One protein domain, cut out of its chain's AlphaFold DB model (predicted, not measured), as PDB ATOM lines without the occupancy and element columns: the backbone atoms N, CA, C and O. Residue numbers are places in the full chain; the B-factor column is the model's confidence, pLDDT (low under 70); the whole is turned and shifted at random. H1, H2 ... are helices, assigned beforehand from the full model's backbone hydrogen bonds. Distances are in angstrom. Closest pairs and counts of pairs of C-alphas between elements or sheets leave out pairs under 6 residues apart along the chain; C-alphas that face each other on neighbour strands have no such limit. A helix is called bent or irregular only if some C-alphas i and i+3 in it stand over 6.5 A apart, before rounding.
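AT A GLANCE: This is residues 107 to 156 of the 157 residues of an uncharacterized protein of Spirochaetes bacterium (UniProt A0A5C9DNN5). Three helices are strung out as an open zigzag with no shared core: the long H2 makes the diagonal in the middle, H3 folds back from its last residues as the second arm of a V, and H1 is set off beyond its first residues. The middle of H2, residues 128 to 134, is bare of neighbours, and residues 149 to 156, of which 149 to 155 belong to H3, stick out free. The printed part has 50 residues with three named helices, in the order H1, H2, H3 along the chain, and no named strand; the class is all helix, with 41 of the 50 residues in the helices. The whole is extended, with a radius of gyration of the C-alphas of 15.2 A, and elongated, spanning 42 by 22 by 14 A along its three main axes.

IN THESE COORDINATES: Begin with the longest helix, H2, residues 123 to 141. Find C-alpha 123 at (-43.467, -10.210, -28.983); from there H2 runs 26.8 A to C-alpha 141 at (-24.627, -9.869, -9.877), and between these two points x and z both rise while y ends close to where it began. Past it, look for H3, residues 144 to 155, which is 16.8 A long from first to last C-alpha and ends with C-alpha 155 at (-41.538, 5.208, -4.737); x falls and y rises along it. Then go back to the first printed residue, where H1, residues 107 to 116, begins with C-alpha 107 at (-30.160, -13.541, -36.755) and runs 14.2 A to C-alpha 116. No helix here is bent or irregular.

HOW THE PARTS SIT: Start again from H2, which touches no helix but is near H3. Look at Ala 139, with its C-alpha at (-30.008, -8.482, -9.054), and Ala 147, with its C-alpha at (-31.825, -2.492, -6.664): these are the closest C-alphas of H2 and H3, 6.7 A apart. H2 and H3 are close but not clearly touching, with 1 pair of C-alphas within 8 A. Their lines stand at a steep tilt of 59 degrees, and they run opposite ways. Their centres are 17.0 A apart. Turn to the first residues of H2, and you find that H1 and H2 are apart, with no C-alpha of the one within 8 A of the other. H1 and H3 are apart too. In the backbones of H1, H2 and H3, every O i to N i+4 pair is within hydrogen-bond range.

THE WHOLE: The two C-alphas farthest apart in the domain are those of Ala 108 and Gly 156, at 45.1 A; from the first printed C-alpha, that of Asp 107, to the last, that of Gly 156, it is 42.2 A. Without the stretches that stand free, residues 128 to 134 and 149 to 156, the body has 35 residues and spans 37 by 18 by 12 A. The printed part has no cut and no long link: the link from H2 to H3, 2 residues, is tight, and the link from H1 to H2, 6 residues, is short. In the B-factor column you can read the model's confidence, with a mean pLDDT of the printed part of 71.2. It is under 70 at 19 residues: 120, 122 to 123, 126, 138 to 149, 151 to 152 and 156. The mean is 81 in H1, 71 in H2 and 66 in H3.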
ATOM      1  N   ASP A 107     -28.846 -14.146 -36.577       75.38
ATOM      2  CA  ASP A 107     -30.160 -13.541 -36.755       75.38
ATOM      3  C   ASP A 107     -31.151 -14.572 -37.302       75.38
ATOM      4  O   ASP A 107     -32.272 -14.673 -36.802       75.38
ATOM      5  N   ALA A 108     -30.729 -15.404 -38.263       78.62
ATOM      6  CA  ALA A 108     -31.557 -16.504 -38.764       78.62
ATOM      7  C   ALA A 108     -31.834 -17.554 -37.678       78.62
ATOM      8  O   ALA A 108     -32.977 -17.971 -37.500       78.62
ATOM      9  N   LEU A 109     -30.817 -17.934 -36.897       80.06
ATOM     10  CA  LEU A 109     -30.979 -18.855 -35.772       80.06
ATOM     11  C   LEU A 109     -31.889 -18.255 -34.695       80.06
ATOM     12  O   LEU A 109     -32.763 -18.946 -34.177       80.06
ATOM     13  N   ALA A 110     -31.708 -16.977 -34.357       80.81
ATOM     14  CA  ALA A 110     -32.567 -16.296 -33.396       80.81
ATOM     15  C   ALA A 110     -34.020 -16.237 -33.885       80.81
ATOM     16  O   ALA A 110     -34.935 -16.439 -33.089       80.81
ATOM     17  N   ALA A 111     -34.242 -16.014 -35.183       83.25
ATOM     18  CA  ALA A 111     -35.571 -16.028 -35.784       83.25
ATOM     19  C   ALA A 111     -36.214 -17.425 -35.744       83.25
ATOM     20  O   ALA A 111     -37.376 -17.550 -35.356       83.25
ATOM     21  N   GLU A 112     -35.466 -18.480 -36.077       82.69
ATOM     22  CA  GLU A 112     -35.942 -19.865 -35.987       82.69
ATOM     23  C   GLU A 112     -36.283 -20.258 -34.541       82.69
ATOM     24  O   GLU A 112     -37.345 -20.830 -34.283       82.69
ATOM     25  N   LEU A 113     -35.430 -19.891 -33.581       83.56
ATOM     26  CA  LEU A 113     -35.674 -20.127 -32.157       83.56
ATOM     27  C   LEU A 113     -36.895 -19.351 -31.652       83.56
ATOM     28  O   LEU A 113     -37.710 -19.920 -30.927       83.56
ATOM     29  N   ALA A 114     -37.068 -18.092 -32.062       81.88
ATOM     30  CA  ALA A 114     -38.229 -17.278 -31.700       81.88
ATOM     31  C   ALA A 114     -39.541 -17.845 -32.273       81.88
ATOM     32  O   ALA A 114     -40.592 -17.758 -31.639       81.88
ATOM     33  N   MET A 115     -39.496 -18.464 -33.457       82.50
ATOM     34  CA  MET A 115     -40.645 -19.178 -34.015       82.50
ATOM     35  C   MET A 115     -40.948 -20.474 -33.253       82.50
ATOM     36  O   MET A 115     -42.108 -20.728 -32.937       82.50
ATOM     37  N   MET A 116     -39.930 -21.276 -32.919       80.44
ATOM     38  CA  MET A 116     -40.108 -22.539 -32.188       80.44
ATOM     39  C   MET A 116     -40.605 -22.348 -30.750       80.44
ATOM     40  O   MET A 116     -41.382 -23.158 -30.254       80.44
ATOM     41  N   THR A 117     -40.159 -21.286 -30.081       81.50
ATOM     42  CA  THR A 117     -40.544 -20.948 -28.698       81.50
ATOM     43  C   THR A 117     -41.873 -20.199 -28.610       81.50
ATOM     44  O   THR A 117     -42.410 -20.026 -27.521       81.50
ATOM     45  N   GLY A 118     -42.430 -19.768 -29.747       74.19
ATOM     46  CA  GLY A 118     -43.656 -18.973 -29.797       74.19
ATOM     47  C   GLY A 118     -43.460 -17.489 -29.468       74.19
ATOM     48  O   GLY A 118     -44.419 -16.725 -29.556       74.19
ATOM     49  N   GLU A 119     -42.236 -17.041 -29.177       72.12
ATOM     50  CA  GLU A 119     -41.905 -15.625 -28.954       72.12
ATOM     51  C   GLU A 119     -42.250 -14.742 -30.167       72.12
ATOM     52  O   GLU A 119     -42.585 -13.568 -30.016       72.12
ATOM     53  N   ALA A 120     -42.230 -15.311 -31.378       66.81
ATOM     54  CA  ALA A 120     -42.649 -14.630 -32.602       66.81
ATOM     55  C   ALA A 120     -44.165 -14.325 -32.655       66.81
ATOM     56  O   ALA A 120     -44.575 -13.416 -33.374       66.81
ATOM     57  N   LEU A 121     -44.996 -15.069 -31.911       70.25
ATOM     58  CA  LEU A 121     -46.450 -14.868 -31.839       70.25
ATOM     59  C   LEU A 121     -46.846 -13.839 -30.768       70.25
ATOM     60  O   LEU A 121     -47.855 -13.156 -30.928       70.25
ATOM     61  N   GLU A 122     -46.053 -13.698 -29.700       69.19
ATOM     62  CA  GLU A 122     -46.325 -12.790 -28.575       69.19
ATOM     63  C   GLU A 122     -45.095 -11.919 -28.228       69.19
ATOM     64  O   GLU A 122     -44.495 -12.062 -27.157       69.19
ATOM     65  N   PRO A 123     -44.723 -10.958 -29.098       66.56
ATOM     66  CA  PRO A 123     -43.467 -10.210 -28.983       66.56
ATOM     67  C   PRO A 123     -43.372  -9.343 -27.720       66.56
ATOM     68  O   PRO A 123     -42.278  -9.068 -27.232       66.56
ATOM     69  N   GLU A 124     -44.507  -8.907 -27.171       70.00
ATOM     70  CA  GLU A 124     -44.552  -8.076 -25.962       70.00
ATOM     71  C   GLU A 124     -44.319  -8.890 -24.680       70.00
ATOM     72  O   GLU A 124     -43.655  -8.407 -23.764       70.00
ATOM     73  N   LYS A 125     -44.778 -10.149 -24.625       72.06
ATOM     74  CA  LYS A 125     -44.483 -11.042 -23.492       72.06
ATOM     75  C   LYS A 125     -43.030 -11.498 -23.510       72.06
ATOM     76  O   LYS A 125     -42.376 -11.454 -22.476       72.06
ATOM     77  N   ALA A 126     -42.496 -11.812 -24.691       68.69
ATOM     78  CA  ALA A 126     -41.089 -12.170 -24.850       68.69
ATOM     79  C   ALA A 126     -40.141 -11.031 -24.425       68.69
ATOM     80  O   ALA A 126     -39.114 -11.271 -23.792       68.69
ATOM     81  N   LYS A 127     -40.480  -9.767 -24.726       73.50
ATOM     82  CA  LYS A 127     -39.728  -8.605 -24.216       73.50
ATOM     83  C   LYS A 127     -39.805  -8.503 -22.695       73.50
ATOM     84  O   LYS A 127     -38.770  -8.319 -22.065       73.50
ATOM     85  N   ALA A 128     -40.997  -8.655 -22.122       71.75
ATOM     86  CA  ALA A 128     -41.193  -8.587 -20.677       71.75
ATOM     87  C   ALA A 128     -40.420  -9.690 -19.931       71.75
ATOM     88  O   ALA A 128     -39.794  -9.409 -18.914       71.75
ATOM     89  N   GLU A 129     -40.396 -10.917 -20.457       74.06
ATOM     90  CA  GLU A 129     -39.626 -12.032 -19.889       74.06
ATOM     91  C   GLU A 129     -38.115 -11.801 -20.002       74.06
ATOM     92  O   GLU A 129     -37.392 -12.001 -19.031       74.06
ATOM     93  N   ARG A 130     -37.624 -11.279 -21.135       78.25
ATOM     94  CA  ARG A 130     -36.201 -10.920 -21.296       78.25
ATOM     95  C   ARG A 130     -35.774  -9.778 -20.375       78.25
ATOM     96  O   ARG A 130     -34.654  -9.790 -19.865       78.25
ATOM     97  N   GLU A 131     -36.639  -8.787 -20.170       76.56
ATOM     98  CA  GLU A 131     -36.405  -7.701 -19.216       76.56
ATOM     99  C   GLU A 131     -36.390  -8.223 -17.776       76.56
ATOM    100  O   GLU A 131     -35.520  -7.824 -16.999       76.56
ATOM    101  N   LEU A 132     -37.285  -9.154 -17.438       76.25
ATOM    102  CA  LEU A 132     -37.315  -9.817 -16.137       76.25
ATOM    103  C   LEU A 132     -36.025 -10.617 -15.892       76.25
ATOM    104  O   LEU A 132     -35.348 -10.385 -14.895       76.25
ATOM    105  N   ASP A 133     -35.617 -11.460 -16.843       79.88
ATOM    106  CA  ASP A 133     -34.384 -12.258 -16.787       79.88
ATOM    107  C   ASP A 133     -33.127 -11.383 -16.674       79.88
ATOM    108  O   ASP A 133     -32.177 -11.699 -15.945       79.88
ATOM    109  N   ALA A 134     -33.092 -10.264 -17.401       79.19
ATOM    110  CA  ALA A 134     -31.997  -9.304 -17.329       79.19
ATOM    111  C   ALA A 134     -31.937  -8.625 -15.954       79.19
ATOM    112  O   ALA A 134     -30.846  -8.413 -15.419       79.19
ATOM    113  N   LEU A 135     -33.093  -8.308 -15.363       72.81
ATOM    114  CA  LEU A 135     -33.187  -7.756 -14.014       72.81
ATOM    115  C   LEU A 135     -32.811  -8.791 -12.949       72.81
ATOM    116  O   LEU A 135     -32.085  -8.437 -12.024       72.81
ATOM    117  N   GLU A 136     -33.201 -10.056 -13.095       73.06
ATOM    118  CA  GLU A 136     -32.815 -11.142 -12.184       73.06
ATOM    119  C   GLU A 136     -31.308 -11.427 -12.233       73.06
ATOM    120  O   GLU A 136     -30.649 -11.526 -11.193       73.06
ATOM    121  N   LYS A 137     -30.709 -11.464 -13.430       75.00
ATOM    122  CA  LYS A 137     -29.247 -11.583 -13.599       75.00
ATOM    123  C   LYS A 137     -28.498 -10.371 -13.041       75.00
ATOM    124  O   LYS A 137     -27.401 -10.502 -12.494       75.00
ATOM    125  N   LYS A 138     -29.082  -9.176 -13.135       67.81
ATOM    126  CA  LYS A 138     -28.507  -7.949 -12.567       67.81
ATOM    127  C   LYS A 138     -28.661  -7.874 -11.043       67.81
ATOM    128  O   LYS A 138     -27.745  -7.408 -10.373       67.81
ATOM    129  N   ALA A 139     -29.761  -8.381 -10.494       62.41
ATOM    130  CA  ALA A 139     -30.008  -8.482  -9.054       62.41
ATOM    131  C   ALA A 139     -29.180  -9.589  -8.375       62.41
ATOM    132  O   ALA A 139     -28.903  -9.516  -7.181       62.41
ATOM    133  N   SER A 140     -28.764 -10.609  -9.131       61.34
ATOM    134  CA  SER A 140     -27.849 -11.656  -8.654       61.34
ATOM    135  C   SER A 140     -26.369 -11.267  -8.769       61.34
ATOM    136  O   SER A 140     -25.558 -11.740  -7.976       61.34
ATOM    137  N   SER A 141     -26.003 -10.380  -9.704       57.28
ATOM    138  CA  SER A 141     -24.627  -9.869  -9.877       57.28
ATOM    139  C   SER A 141     -24.323  -8.581  -9.104       57.28
ATOM    140  O   SER A 141     -23.172  -8.330  -8.750       57.28
ATOM    141  N   THR A 142     -25.343  -7.786  -8.793       54.50
ATOM    142  CA  THR A 142     -25.263  -6.613  -7.914       54.50
ATOM    143  C   THR A 142     -26.243  -6.858  -6.785       54.50
ATOM    144  O   THR A 142     -27.436  -6.962  -7.053       54.50
ATOM    145  N   GLY A 143     -25.732  -7.004  -5.558       57.09
ATOM    146  CA  GLY A 143     -26.501  -7.411  -4.381       57.09
ATOM    147  C   GLY A 143     -27.904  -6.803  -4.358       57.09
ATOM    148  O   GLY A 143     -28.057  -5.582  -4.407       57.09
ATOM    149  N   ALA A 144     -28.914  -7.675  -4.305       56.47
ATOM    150  CA  ALA A 144     -30.341  -7.372  -4.430       56.47
ATOM    151  C   ALA A 144     -30.853  -6.202  -3.556       56.47
ATOM    152  O   ALA A 144     -31.915  -5.641  -3.826       56.47
ATOM    153  N   GLU A 145     -30.096  -5.792  -2.538       57.88
ATOM    154  CA  GLU A 145     -30.383  -4.650  -1.670       57.88
ATOM    155  C   GLU A 145     -30.276  -3.288  -2.382       57.88
ATOM    156  O   GLU A 145     -31.118  -2.420  -2.140       57.88
ATOM    157  N   ASP A 146     -29.334  -3.099  -3.313       60.59
ATOM    158  CA  ASP A 146     -29.148  -1.811  -4.006       60.59
ATOM    159  C   ASP A 146     -30.257  -1.537  -5.030       60.59
ATOM    160  O   ASP A 146     -30.757  -0.412  -5.154       60.59
ATOM    161  N   ALA A 147     -30.704  -2.581  -5.732       60.62
ATOM    162  CA  ALA A 147     -31.825  -2.492  -6.664       60.62
ATOM    163  C   ALA A 147     -33.142  -2.183  -5.926       60.62
ATOM    164  O   ALA A 147     -33.944  -1.365  -6.385       60.62
ATOM    165  N   LEU A 148     -33.335  -2.774  -4.742       64.94
ATOM    166  CA  LEU A 148     -34.516  -2.558  -3.907       64.94
ATOM    167  C   LEU A 148     -34.497  -1.171  -3.235       64.94
ATOM    168  O   LEU A 148     -35.539  -0.521  -3.130       64.94
ATOM    169  N   ALA A 149     -33.317  -0.664  -2.862       68.06
ATOM    170  CA  ALA A 149     -33.131   0.699  -2.362       68.06
ATOM    171  C   ALA A 149     -33.394   1.764  -3.441       68.06
ATOM    172  O   ALA A 149     -34.027   2.787  -3.162       68.06
ATOM    173  N   ALA A 150     -32.967   1.529  -4.685       70.81
ATOM    174  CA  ALA A 150     -33.266   2.420  -5.806       70.81
ATOM    175  C   ALA A 150     -34.776   2.493  -6.095       70.81
ATOM    176  O   ALA A 150     -35.296   3.565  -6.410       70.81
ATOM    177  N   LEU A 151     -35.486   1.373  -5.933       64.81
ATOM    178  CA  LEU A 151     -36.928   1.301  -6.147       64.81
ATOM    179  C   LEU A 151     -37.716   1.969  -5.008       64.81
ATOM    180  O   LEU A 151     -38.636   2.736  -5.286       64.81
ATOM    181  N   LYS A 152     -37.299   1.798  -3.747       69.88
ATOM    182  CA  LYS A 152     -37.861   2.538  -2.596       69.88
ATOM    183  C   LYS A 152     -37.685   4.052  -2.734       69.88
ATOM    184  O   LYS A 152     -38.658   4.791  -2.613       69.88
ATOM    185  N   ARG A 153     -36.495   4.506  -3.151       75.19
ATOM    186  CA  ARG A 153     -36.234   5.926  -3.458       75.19
ATOM    187  C   ARG A 153     -37.123   6.464  -4.577       75.19
ATOM    188  O   ARG A 153     -37.559   7.607  -4.502       75.19
ATOM    189  N   LYS A 154     -37.406   5.657  -5.605       72.94
ATOM    190  CA  LYS A 154     -38.316   6.045  -6.696       72.94
ATOM    191  C   LYS A 154     -39.787   6.087  -6.268       72.94
ATOM    192  O   LYS A 154     -40.547   6.850  -6.853       72.94
ATOM    193  N   MET A 155     -40.170   5.296  -5.266       71.69
ATOM    194  CA  MET A 155     -41.538   5.208  -4.737       71.69
ATOM    195  C   MET A 155     -41.785   6.113  -3.515       71.69
ATOM    196  O   MET A 155     -42.897   6.126  -2.994       71.69
ATOM    197  N   GLY A 156     -40.783   6.883  -3.074       55.81
ATOM    198  CA  GLY A 156     -40.919   7.858  -1.985       55.81
ATOM    199  C   GLY A 156     -41.093   7.251  -0.587       55.81
ATOM    200  O   GLY A 156     -41.689   7.903   0.268       55.81
TER     201      GLY A 156